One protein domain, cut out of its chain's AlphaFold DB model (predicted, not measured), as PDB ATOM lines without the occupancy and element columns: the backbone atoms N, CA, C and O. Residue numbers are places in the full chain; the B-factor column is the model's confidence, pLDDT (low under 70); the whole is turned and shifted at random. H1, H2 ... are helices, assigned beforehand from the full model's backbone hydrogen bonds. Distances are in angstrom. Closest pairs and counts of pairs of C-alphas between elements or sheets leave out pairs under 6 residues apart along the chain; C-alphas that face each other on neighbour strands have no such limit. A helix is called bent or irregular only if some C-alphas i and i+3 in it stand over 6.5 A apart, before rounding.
ATOM      1  N   PHE A   3     199.267 198.569 109.494       60.25
ATOM      2  CA  PHE A   3     200.377 198.400 108.553       60.25
ATOM      3  C   PHE A   3     200.327 199.268 107.279       60.25
ATOM      4  O   PHE A   3     201.297 199.275 106.534       60.25
ATOM      5  N   ASN A   4     199.248 200.025 107.029       66.00
ATOM      6  CA  ASN A   4     199.140 200.903 105.850       66.00
ATOM      7  C   ASN A   4     199.617 202.343 106.116       66.00
ATOM      8  O   ASN A   4     199.423 203.217 105.272       66.00
ATOM      9  N   HIS A   5     200.191 202.628 107.289       78.44
ATOM     10  CA  HIS A   5     200.727 203.956 107.574       78.44
ATOM     11  C   HIS A   5     202.068 204.161 106.836       78.44
ATOM     12  O   HIS A   5     202.961 203.329 107.014       78.44
ATOM     13  N   PRO A   6     202.269 205.269 106.089       84.38
ATOM     14  CA  PRO A   6     203.490 205.506 105.303       84.38
ATOM     15  C   PRO A   6     204.778 205.352 106.118       84.38
ATOM     16  O   PRO A   6     205.707 204.665 105.705       84.38
ATOM     17  N   LYS A   7     204.769 205.876 107.350       83.62
ATOM     18  CA  LYS A   7     205.895 205.774 108.285       83.62
ATOM     19  C   LYS A   7     206.294 204.330 108.620       83.62
ATOM     20  O   LYS A   7     207.472 204.076 108.834       83.62
ATOM     21  N   PHE A   8     205.362 203.372 108.647       82.38
ATOM     22  CA  PHE A   8     205.723 201.962 108.858       82.38
ATOM     23  C   PHE A   8     206.319 201.327 107.611       82.38
ATOM     24  O   PHE A   8     207.218 200.505 107.736       82.38
ATOM     25  N   CYS A   9     205.851 201.711 106.422       82.25
ATOM     26  CA  CYS A   9     206.443 201.248 105.171       82.25
ATOM     27  C   CYS A   9     207.889 201.746 105.031       82.25
ATOM     28  O   CYS A   9     208.768 200.974 104.661       82.25
ATOM     29  N   GLU A  10     208.144 203.006 105.388       86.81
ATOM     30  CA  GLU A  10     209.486 203.608 105.374       86.81
ATOM     31  C   GLU A  10     210.416 203.009 106.440       86.81
ATOM     32  O   GLU A  10     211.619 202.893 106.221       86.81
ATOM     33  N   ASN A  11     209.858 202.579 107.575       87.69
ATOM     34  CA  ASN A  11     210.598 202.020 108.708       87.69
ATOM     35  C   ASN A  11     210.413 200.504 108.870       87.69
ATOM     36  O   ASN A  11     210.568 199.976 109.974       87.69
ATOM     37  N   ALA A  12     210.074 199.795 107.790       86.00
ATOM     38  CA  ALA A  12     209.762 198.365 107.829       86.00
ATOM     39  C   ALA A  12     210.917 197.513 108.390       86.00
ATOM     40  O   ALA A  12     210.687 196.472 109.005       86.00
ATOM     41  N   ASP A  13     212.158 197.975 108.230       87.00
ATOM     42  CA  ASP A  13     213.344 197.343 108.802       87.00
ATOM     43  C   ASP A  13     213.378 197.424 110.338       87.00
ATOM     44  O   ASP A  13     213.771 196.463 110.996       87.00
ATOM     45  N   LEU A  14     212.922 198.537 110.919       89.00
ATOM     46  CA  LEU A  14     212.846 198.729 112.368       89.00
ATOM     47  C   LEU A  14     211.629 198.050 112.997       89.00
ATOM     48  O   LEU A  14     211.719 197.644 114.153       89.00
ATOM     49  N   VAL A  15     210.531 197.888 112.251       87.31
ATOM     50  CA  VAL A  15     209.311 197.199 112.717       87.31
ATOM     51  C   VAL A  15     209.651 195.808 113.251       87.31
ATOM     52  O   VAL A  15     209.345 195.500 114.398       87.31
ATOM     53  N   SER A  16     210.376 195.002 112.470       83.38
ATOM     54  CA  SER A  16     210.761 193.646 112.886       83.38
ATOM     55  C   SER A  16     211.670 193.637 114.121       83.38
ATOM     56  O   SER A  16     211.550 192.762 114.976       83.38
ATOM     57  N   VAL A  17     212.571 194.614 114.225       87.75
ATOM     58  CA  VAL A  17     213.563 194.697 115.304       87.75
ATOM     59  C   VAL A  17     212.945 195.201 116.606       87.75
ATOM     60  O   VAL A  17     213.423 194.842 117.680       87.75
ATOM     61  N   ILE A  18     211.898 196.022 116.525       88.62
ATOM     62  CA  ILE A  18     211.122 196.490 117.678       88.62
ATOM     63  C   ILE A  18     210.255 195.383 118.260       88.62
ATOM     64  O   ILE A  18     210.108 195.338 119.482       88.62
ATOM     65  N   SER A  19     209.755 194.476 117.416       85.06
ATOM     66  CA  SER A  19     208.980 193.325 117.872       85.06
ATOM     67  C   SER A  19     209.822 192.350 118.699       85.06
ATOM     68  O   SER A  19     209.417 191.901 119.772       85.06
ATOM     69  N   GLN A  20     211.023 192.016 118.212       87.81
ATOM     70  CA  GLN A  20     211.868 191.009 118.852       87.81
ATOM     71  C   GLN A  20     213.351 191.153 118.485       87.81
ATOM     72  O   GLN A  20     213.719 191.614 117.405       87.81
ATOM     73  N   CYS A  21     214.234 190.692 119.379       89.50
ATOM     74  CA  CYS A  21     215.652 190.530 119.070       89.50
ATOM     75  C   CYS A  21     215.891 189.288 118.179       89.50
ATOM     76  O   CYS A  21     215.577 188.180 118.616       89.50
ATOM     77  N   PRO A  22     216.555 189.408 117.008       86.75
ATOM     78  CA  PRO A  22     216.873 188.259 116.141       86.75
ATOM     79  C   PRO A  22     217.851 187.234 116.745       86.75
ATOM     80  O   PRO A  22     218.112 186.187 116.156       86.75
ATOM     81  N   PHE A  23     218.464 187.563 117.884       87.62
ATOM     82  CA  PHE A  23     219.416 186.717 118.608       87.62
ATOM     83  C   PHE A  23     218.860 186.249 119.960       87.62
ATOM     84  O   PHE A  23     219.645 185.946 120.857       87.62
ATOM     85  N   ASP A  24     217.532 186.242 120.107       83.25
ATOM     86  CA  ASP A  24     216.751 185.856 121.292       83.25
ATOM     87  C   ASP A  24     216.896 186.796 122.496       83.25
ATOM     88  O   ASP A  24     215.915 187.105 123.167       83.25
ATOM     89  N   SER A  25     218.103 187.291 122.770       86.50
ATOM     90  CA  SER A  25     218.397 188.164 123.906       86.50
ATOM     91  C   SER A  25     219.072 189.466 123.463       86.50
ATOM     92  O   SER A  25     220.143 189.426 122.845       86.50
ATOM     93  N   PRO A  26     218.497 190.639 123.792       88.69
ATOM     94  CA  PRO A  26     219.157 191.912 123.542       88.69
ATOM     95  C   PRO A  26     220.424 192.062 124.384       88.69
ATOM     96  O   PRO A  26     220.487 191.623 125.530       88.69
ATOM     97  N   VAL A  27     221.414 192.762 123.829       90.19
ATOM     98  CA  VAL A  27     222.571 193.247 124.597       90.19
ATOM     99  C   VAL A  27     222.127 194.276 125.642       90.19
ATOM    100  O   VAL A  27     221.103 194.935 125.457       90.19
ATOM    101  N   ASP A  28     222.908 194.460 126.707       86.62
ATOM    102  CA  ASP A  28     222.500 195.287 127.856       86.62
ATOM    103  C   ASP A  28     222.091 196.719 127.486       86.62
ATOM    104  O   ASP A  28     221.105 197.229 128.012       86.62
ATOM    105  N   ASN A  29     222.778 197.313 126.505       88.50
ATOM    106  CA  ASN A  29     222.540 198.678 126.025       88.50
ATOM    107  C   ASN A  29     221.687 198.729 124.743       88.50
ATOM    108  O   ASN A  29     221.830 199.646 123.937       88.50
ATOM    109  N   CYS A  30     220.850 197.720 124.494       91.12
ATOM    110  CA  CYS A  30     219.989 197.698 123.316       91.12
ATOM    111  C   CYS A  30     218.878 198.764 123.434       91.12
ATOM    112  O   CYS A  30     218.044 198.651 124.337       91.12
ATOM    113  N   PRO A  31     218.781 199.738 122.509       90.94
ATOM    114  CA  PRO A  31     217.750 200.777 122.557       90.94
ATOM    115  C   PRO A  31     216.340 200.221 122.311       90.94
ATOM    116  O   PRO A  31     215.350 200.863 122.641       90.94
ATOM    117  N   PHE A  32     216.242 199.002 121.771       90.62
ATOM    118  CA  PHE A  32     214.975 198.325 121.518       90.62
ATOM    119  C   PHE A  32     214.393 197.630 122.757       90.62
ATOM    120  O   PHE A  32     213.221 197.263 122.767       90.62
ATOM    121  N   ARG A  33     215.191 197.470 123.826       89.50
ATOM    122  CA  ARG A  33     214.815 196.701 125.027       89.50
ATOM    123  C   ARG A  33     213.537 197.215 125.690       89.50
ATOM    124  O   ARG A  33     212.758 196.413 126.189       89.50
ATOM    125  N   GLN A  34     213.334 198.530 125.676       87.00
ATOM    126  CA  GLN A  34     212.144 199.166 126.242       87.00
ATOM    127  C   GLN A  34     210.850 198.743 125.534       87.00
ATOM    128  O   GLN A  34     209.822 198.606 126.185       87.00
ATOM    129  N   TYR A  35     210.908 198.462 124.229       88.31
ATOM    130  CA  TYR A  35     209.735 198.041 123.466       88.31
ATOM    131  C   TYR A  35     209.412 196.570 123.728       88.31
ATOM    132  O   TYR A  35     208.252 196.235 123.923       88.31
ATOM    133  N   TYR A  36     210.419 195.706 123.889       85.75
ATOM    134  CA  TYR A  36     210.201 194.282 124.191       85.75
ATOM    135  C   TYR A  36     209.436 194.024 125.497       85.75
ATOM    136  O   TYR A  36     208.873 192.949 125.678       85.75
ATOM    137  N   MET A  37     209.411 194.994 126.417       78.81
ATOM    138  CA  MET A  37     208.647 194.898 127.665       78.81
ATOM    139  C   MET A  37     207.137 195.088 127.461       78.81
ATOM    140  O   MET A  37     206.346 194.646 128.296       78.81
ATOM    141  N   LEU A  38     206.721 195.714 126.359       78.06
ATOM    142  CA  LEU A  38     205.315 195.829 125.994       78.06
ATOM    143  C   LEU A  38     204.868 194.463 125.466       78.06
ATOM    144  O   LEU A  38     205.273 194.062 124.386       78.06
ATOM    145  N   GLN A  39     204.027 193.726 126.191       74.62
ATOM    146  CA  GLN A  39     203.582 192.372 125.799       74.62
ATOM    147  C   GLN A  39     202.644 192.338 124.569       74.62
ATOM    148  O   GLN A  39     201.961 191.347 124.328       74.62
ATOM    149  N   ASN A  40     202.567 193.426 123.802       85.00
ATOM    150  CA  ASN A  40     201.697 193.559 122.646       85.00
ATOM    151  C   ASN A  40     202.477 194.160 121.475       85.00
ATOM    152  O   ASN A  40     202.802 195.346 121.480       85.00
ATOM    153  N   GLU A  41     202.721 193.336 120.460       82.00
ATOM    154  CA  GLU A  41     203.443 193.704 119.241       82.00
ATOM    155  C   GLU A  41     202.811 194.905 118.520       82.00
ATOM    156  O   GLU A  41     203.513 195.780 118.020       82.00
ATOM    157  N   ILE A  42     201.480 195.021 118.527       84.25
ATOM    158  CA  ILE A  42     200.801 196.166 117.911       84.25
ATOM    159  C   ILE A  42     201.169 197.460 118.641       84.25
ATOM    160  O   ILE A  42     201.422 198.472 117.990       84.25
ATOM    161  N   LEU A  43     201.226 197.429 119.975       85.38
ATOM    162  CA  LEU A  43     201.624 198.592 120.770       85.38
ATOM    163  C   LEU A  43     203.103 198.923 120.559       85.38
ATOM    164  O   LEU A  43     203.441 200.086 120.383       85.38
ATOM    165  N   GLN A  44     203.972 197.912 120.486       86.00
ATOM    166  CA  GLN A  44     205.395 198.102 120.184       86.00
ATOM    167  C   GLN A  44     205.601 198.820 118.848       86.00
ATOM    168  O   GLN A  44     206.352 199.789 118.767       86.00
ATOM    169  N   ILE A  45     204.902 198.372 117.805       84.44
ATOM    170  CA  ILE A  45     204.997 198.967 116.472       84.44
ATOM    171  C   ILE A  45     204.394 200.375 116.474       84.44
ATOM    172  O   ILE A  45     204.949 201.264 115.840       84.44
ATOM    173  N   GLN A  46     203.311 200.625 117.214       88.00
ATOM    174  CA  GLN A  46     202.727 201.968 117.328       88.00
ATOM    175  C   GLN A  46     203.697 203.002 117.903       88.00
ATOM    176  O   GLN A  46     203.656 204.153 117.467       88.00
ATOM    177  N   GLU A  47     204.603 202.605 118.797       87.19
ATOM    178  CA  GLU A  47     205.608 203.516 119.353       87.19
ATOM    179  C   GLU A  47     206.497 204.147 118.270       87.19
ATOM    180  O   GLU A  47     206.861 205.317 118.389       87.19
ATOM    181  N   LEU A  48     206.770 203.443 117.159       85.75
ATOM    182  CA  LEU A  48     207.531 203.993 116.023       85.75
ATOM    183  C   LEU A  48     206.928 205.288 115.479       85.75
ATOM    184  O   LEU A  48     207.665 206.138 114.984       85.75
ATOM    185  N   LEU A  49     205.604 205.454 115.554       86.56
ATOM    186  CA  LEU A  49     204.945 206.665 115.068       86.56
ATOM    187  C   LEU A  49     205.401 207.900 115.847       86.56
ATOM    188  O   LEU A  49     205.571 208.965 115.246       86.56
ATOM    189  N   TYR A  50     205.660 207.736 117.143       89.75
ATOM    190  CA  TYR A  50     206.021 208.811 118.066       89.75
ATOM    191  C   TYR A  50     207.531 209.030 118.180       89.75
ATOM    192  O   TYR A  50     207.957 210.102 118.611       89.75
ATOM    193  N   VAL A  51     208.353 208.063 117.761       89.62
ATOM    194  CA  VAL A  51     209.809 208.235 117.737       89.62
ATOM    195  C   VAL A  51     210.208 209.206 116.609       89.62
ATOM    196  O   VAL A  51     209.791 209.025 115.456       89.62
ATOM    197  N   PRO A  52     211.017 210.239 116.904       92.62
ATOM    198  CA  PRO A  52     211.570 211.137 115.892       92.62
ATOM    199  C   PRO A  52     212.496 210.417 114.898       92.62
ATOM    200  O   PRO A  52     213.266 209.541 115.290       92.62
ATOM    201  N   GLU A  53     212.501 210.836 113.628       89.81
ATOM    202  CA  GLU A  53     213.314 210.199 112.570       89.81
ATOM    203  C   GLU A  53     214.812 210.141 112.910       89.81
ATOM    204  O   GLU A  53     215.453 209.106 112.756       89.81
ATOM    205  N   ASN A  54     215.373 211.205 113.492       92.69
ATOM    206  CA  ASN A  54     216.785 211.229 113.894       92.69
ATOM    207  C   ASN A  54     217.135 210.178 114.966       92.69
ATOM    208  O   ASN A  54     218.295 209.786 115.107       92.69
ATOM    209  N   GLN A  55     216.155 209.754 115.762       92.81
ATOM    210  CA  GLN A  55     216.309 208.701 116.753       92.81
ATOM    211  C   GLN A  55     216.116 207.327 116.110       92.81
ATOM    212  O   GLN A  55     216.883 206.417 116.428       92.81
ATOM    213  N   LEU A  56     215.179 207.195 115.166       91.50
ATOM    214  CA  LEU A  56     215.018 205.990 114.346       91.50
ATOM    215  C   LEU A  56     216.305 205.662 113.583       91.50
ATOM    216  O   LEU A  56     216.756 204.518 113.618       91.50
ATOM    217  N   ASP A  57     216.964 206.661 113.002       93.38
ATOM    218  CA  ASP A  57     218.231 206.467 112.290       93.38
ATOM    219  C   ASP A  57     219.358 206.003 113.216       93.38
ATOM    220  O   ASP A  57     220.047 205.026 112.916       93.38
ATOM    221  N   LYS A  58     219.479 206.596 114.410       93.75
ATOM    222  CA  LYS A  58     220.433 206.125 115.434       93.75
ATOM    223  C   LYS A  58     220.164 204.682 115.856       93.75
ATOM    224  O   LYS A  58     221.099 203.910 116.075       93.75
ATOM    225  N   MET A  59     218.893 204.310 115.991       92.94
ATOM    226  CA  MET A  59     218.490 202.943 116.320       92.94
ATOM    227  C   MET A  59     218.829 201.973 115.180       92.94
ATOM    228  O   MET A  59     219.330 200.877 115.446       92.94
ATOM    229  N   ARG A  60     218.633 202.394 113.924       93.44
ATOM    230  CA  ARG A  60     219.033 201.669 112.708       93.44
ATOM    231  C   ARG A  60     220.538 201.412 112.679       93.44
ATOM    232  O   ARG A  60     220.961 200.264 112.515       93.44
ATOM    233  N   ASP A  61     221.341 202.449 112.889       94.38
ATOM    234  CA  ASP A  61     222.802 202.353 112.884       94.38
ATOM    235  C   ASP A  61     223.308 201.433 113.995       94.38
ATOM    236  O   ASP A  61     224.088 200.506 113.738       94.38
ATOM    237  N   PHE A  62     222.777 201.598 115.212       94.38
ATOM    238  CA  PHE A  62     223.077 200.698 116.321       94.38
ATOM    239  C   PHE A  62     222.736 199.245 115.977       94.38
ATOM    240  O   PHE A  62     223.546 198.341 116.218       94.38
ATOM    241  N   HIS A  63     221.549 198.994 115.413       93.62
ATOM    242  CA  HIS A  63     221.122 197.640 115.073       93.62
ATOM    243  C   HIS A  63     222.057 197.001 114.046       93.62
ATOM    244  O   HIS A  63     222.499 195.865 114.242       93.62
ATOM    245  N   ARG A  64     222.433 197.740 112.994       92.00
ATOM    246  CA  ARG A  64     223.368 197.269 111.960       92.00
ATOM    247  C   ARG A  64     224.722 196.889 112.550       92.00
ATOM    248  O   ARG A  64     225.266 195.833 112.213       92.00
ATOM    249  N   GLU A  65     225.271 197.704 113.447       93.94
ATOM    250  CA  GLU A  65     226.532 197.381 114.122       93.94
ATOM    251  C   GLU A  65     226.413 196.181 115.064       93.94
ATOM    252  O   GLU A  65     227.288 195.305 115.075       93.94
ATOM    253  N   CYS A  66     225.336 196.127 115.849       94.06
ATOM    254  CA  CYS A  66     225.056 195.021 116.755       94.06
ATOM    255  C   CYS A  66     224.969 193.703 115.974       94.06
ATOM    256  O   CYS A  66     225.654 192.734 116.311       94.06
ATOM    257  N   PHE A  67     224.220 193.696 114.873       91.44
ATOM    258  CA  PHE A  67     224.040 192.537 114.009       91.44
ATOM    259  C   PHE A  67     225.373 192.029 113.438       91.44
ATOM    260  O   PHE A  67     225.683 190.842 113.559       91.44
ATOM    261  N   LYS A  68     226.223 192.929 112.914       92.69
ATOM    262  CA  LYS A  68     227.574 192.577 112.430       92.69
ATOM    263  C   LYS A  68     228.423 191.923 113.523       92.69
ATOM    264  O   LYS A  68     229.048 190.888 113.284       92.69
ATOM    265  N   LYS A  69     228.424 192.494 114.734       92.12
ATOM    266  CA  LYS A  69     229.172 191.954 115.884       92.12
ATOM    267  C   LYS A  69     228.662 190.567 116.282       92.12
ATOM    268  O   LYS A  69     229.471 189.675 116.537       92.12
ATOM    269  N   GLN A  70     227.345 190.363 116.312       91.00
ATOM    270  CA  GLN A  70     226.748 189.081 116.694       91.00
ATOM    271  C   GLN A  70     226.985 187.983 115.650       91.00
ATOM    272  O   GLN A  70     227.348 186.865 116.020       91.00
ATOM    273  N   ILE A  71     226.879 188.297 114.355       90.88
ATOM    274  CA  ILE A  71     227.238 187.355 113.282       90.88
ATOM    275  C   ILE A  71     228.703 186.943 113.392       90.88
ATOM    276  O   ILE A  71     229.010 185.752 113.338       90.88
ATOM    277  N   HIS A  72     229.609 187.905 113.582       90.94
ATOM    278  CA  HIS A  72     231.030 187.600 113.712       90.94
ATOM    279  C   HIS A  72     231.301 186.683 114.914       90.94
ATOM    280  O   HIS A  72     231.990 185.675 114.770       90.94
ATOM    281  N   LYS A  73     230.693 186.963 116.077       87.75
ATOM    282  CA  LYS A  73     230.789 186.098 117.266       87.75
ATOM    283  C   LYS A  73     230.283 184.679 116.996       87.75
ATOM    284  O   LYS A  73     230.964 183.723 117.366       87.75
ATOM    285  N   LYS A  74     229.125 184.534 116.337       87.19
ATOM    286  CA  LYS A  74     228.578 183.220 115.960       87.19
ATOM    287  C   LYS A  74     229.527 182.469 115.023       87.19
ATOM    288  O   LYS A  74     229.808 181.305 115.281       87.19
ATOM    289  N   LYS A  75     230.078 183.135 114.004       87.62
ATOM    290  CA  LYS A  75     231.040 182.526 113.072       87.62
ATOM    291  C   LYS A  75     232.313 182.055 113.781       87.62
ATOM    292  O   LYS A  75     232.701 180.906 113.627       87.62
ATOM    293  N   VAL A  76     232.913 182.903 114.620       87.44
ATOM    294  CA  VAL A  76     234.121 182.544 115.388       87.44
ATOM    295  C   VAL A  76     233.865 181.357 116.319       87.44
ATOM    296  O   VAL A  76     234.743 180.514 116.489       87.44
ATOM    297  N   ARG A  77     232.677 181.278 116.929       86.44
ATOM    298  CA  ARG A  77     232.291 180.130 117.757       86.44
ATOM    299  C   ARG A  77     232.180 178.852 116.923       86.44
ATOM    300  O   ARG A  77     232.811 177.866 117.280       86.44
ATOM    301  N   LEU A  78     231.457 178.897 115.805       85.88
ATOM    302  CA  LEU A  78     231.300 177.749 114.906       85.88
ATOM    303  C   LEU A  78     232.650 177.239 114.383       85.88
ATOM    304  O   LEU A  78     232.888 176.035 114.384       85.88
ATOM    305  N   ASP A  79     233.563 178.142 114.020       89.50
ATOM    306  CA  ASP A  79     234.909 177.774 113.569       89.50
ATOM    307  C   ASP A  79     235.711 177.052 114.668       89.50
ATOM    308  O   ASP A  79     236.478 176.132 114.377       89.50
ATOM    309  N   LYS A  80     235.559 177.455 115.939       88.50
ATOM    310  CA  LYS A  80     236.203 176.778 117.080       88.50
ATOM    311  C   LYS A  80     235.596 175.403 117.332       88.50
ATOM    312  O   LYS A  80     236.348 174.445 117.503       88.50
ATOM    313  N   ASP A  81     234.269 175.318 117.326       91.06
ATOM    314  CA  ASP A  81     233.534 174.074 117.563       91.06
ATOM    315  C   ASP A  81     233.874 173.036 116.475       91.06
ATOM    316  O   ASP A  81     234.156 171.879 116.788       91.06
ATOM    317  N   TRP A  82     233.971 173.468 115.210       85.62
ATOM    318  CA  TRP A  82     234.421 172.625 114.098       85.62
ATOM    319  C   TRP A  82     235.855 172.116 114.282       85.62
ATOM    320  O   TRP A  82     236.103 170.918 114.155       85.62
ATOM    321  N   LYS A  83     236.806 173.000 114.619       90.31
ATOM    322  CA  LYS A  83     238.208 172.607 114.851       90.31
ATOM    323  C   LYS A  83     238.341 171.594 115.985       90.31
ATOM    324  O   LYS A  83     239.123 170.653 115.873       90.31
ATOM    325  N   TYR A  84     237.575 171.774 117.060       89.44
ATOM    326  CA  TYR A  84     237.539 170.820 118.163       89.44
ATOM    327  C   TYR A  84     236.990 169.458 117.713       89.44
ATOM    328  O   TYR A  84     237.635 168.439 117.958       89.44
ATOM    329  N   ALA A  85     235.865 169.433 116.992       89.50
ATOM    330  CA  ALA A  85     235.284 168.194 116.474       89.50
ATOM    331  C   ALA A  85     236.241 167.449 115.523       89.50
ATOM    332  O   ALA A  85     236.434 166.245 115.674       89.50
ATOM    333  N   ALA A  86     236.900 168.165 114.607       90.56
ATOM    334  CA  ALA A  86     237.899 167.586 113.707       90.56
ATOM    335  C   ALA A  86     239.069 166.944 114.480       90.56
ATOM    336  O   ALA A  86     239.453 165.819 114.180       90.56
ATOM    337  N   SER A  87     239.555 167.593 115.548       89.50
ATOM    338  CA  SER A  87     240.646 167.059 116.382       89.50
ATOM    339  C   SER A  87     240.300 165.773 117.149       89.50
ATOM    340  O   SER A  87     241.202 165.060 117.592       89.50
ATOM    341  N   ILE A  88     239.006 165.488 117.339       90.50
ATOM    342  CA  ILE A  88     238.523 164.238 117.940       90.50
ATOM    343  C   ILE A  88     238.444 163.133 116.886       90.50
ATOM    344  O   ILE A  88     238.753 161.992 117.198       90.50
ATOM    345  N   LEU A  89     238.034 163.463 115.658       81.25
ATOM    346  CA  LEU A  89     237.862 162.498 114.566       81.25
ATOM    347  C   LEU A  89     239.188 162.023 113.950       81.25
ATOM    348  O   LEU A  89     239.217 160.984 113.300       81.25
ATOM    349  N   GLU A  90     240.274 162.773 114.144       72.00
ATOM    350  CA  GLU A  90     241.633 162.416 113.707       72.00
ATOM    351  C   GLU A  90     242.408 161.559 114.738       72.00
ATOM    352  O   GLU A  90     243.606 161.325 114.562       72.00
ATOM    353  N   LYS A  91     241.750 161.092 115.809       55.28
ATOM    354  CA  LYS A  91     242.291 160.163 116.818       55.28
ATOM    355  C   LYS A  91     241.620 158.800 116.736       55.28
ATOM    356  O   LYS A  91     242.343 157.808 116.973       55.28
TER     357      LYS A  91
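Overview. This is residues 3 to 91 of the 91 residues of an uncharacterized protein of Labilibaculum manganireducens (UniProt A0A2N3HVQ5). A small head of four short helices, H1 to H4, and a loop, residues 20 to 32, gathers beside the first part of one long straight helix, H5, whose far part, with residues 72 to 91 standing free, sticks out as a long arm. The printed part has 89 residues with five named helices, H1, H2, H3, H4 and H5 along the chain, and no named strand; its class is all helix. It is only just loose, close to extended, with a radius of gyration of the C-alphas of 17.7 A. The C-alphas span 61 by 25 by 25 A, and the arm makes the length.

Along the chain. Find C-alpha 6 at (203.490, 205.506, 105.303), where H1 begins; it holds residues 6 to 10. H2, residues 12 to 19, follows and is 11.3 A long; it is neither bent nor irregular, but only just: C-alphas 13 and 16 are 6.1 A apart. After residues 20 to 32 comes H3, residues 33 to 36, 5.3 A long. Look next for H4, residues 41 to 50, 15.4 A long. From C-alpha 53 at (213.314, 210.199, 112.570), H5 runs 53.7 A through residues 53 to 89 to C-alpha 89 at (237.862, 162.498, 114.566).

Arrangement. Start at H1, which only just touches H4, with 3 pairs of C-alphas within 8 A; the closest are Lys 7 and Leu 49, 6.9 A apart. H1 and H2 are close but not clearly touching, the C-alphas of Phe 8 and Val 15 being closest at 7.1 A. H2 touches H3, with C-alphas 18 and 35 closest at 6.2 A. H2 also touches H4, closest at the C-alphas of Ser 19 and Glu 41, 5.7 A, at a steep tilt of 55 degrees, opposite ways. H3 and H4 only just touch, with 3 pairs of C-alphas within 8 A, closest at Tyr 35 and Gln 44, 5.4 A. At H5, look at Arg 60: its C-alpha is 6.9 A from that of Leu 14, the closest pair of H2 and H5, which are close but not clearly touching and only just about perpendicular at 70.4 degrees. H5 is apart from H1 and H3. In H1 and H5 every O i to N i+4 pair is within hydrogen-bond range, in H2 2 of 4 and in H4 3 of 6; H3 is too short for such a pair.

Size, cuts and confidence. The C-alphas of His 5 and Lys 91 are the two farthest apart, at 61.1 A. Without residues 72 to 91, the body of 69 residues spans 32 by 25 by 16 A. The printed part has no cut; the link from H2 to H3 is long, with 13 residues, and the other links are tight. The mean pLDDT of the printed part is 87.0, and you will find values under 70 at residues 3 to 4 and 91 of this model.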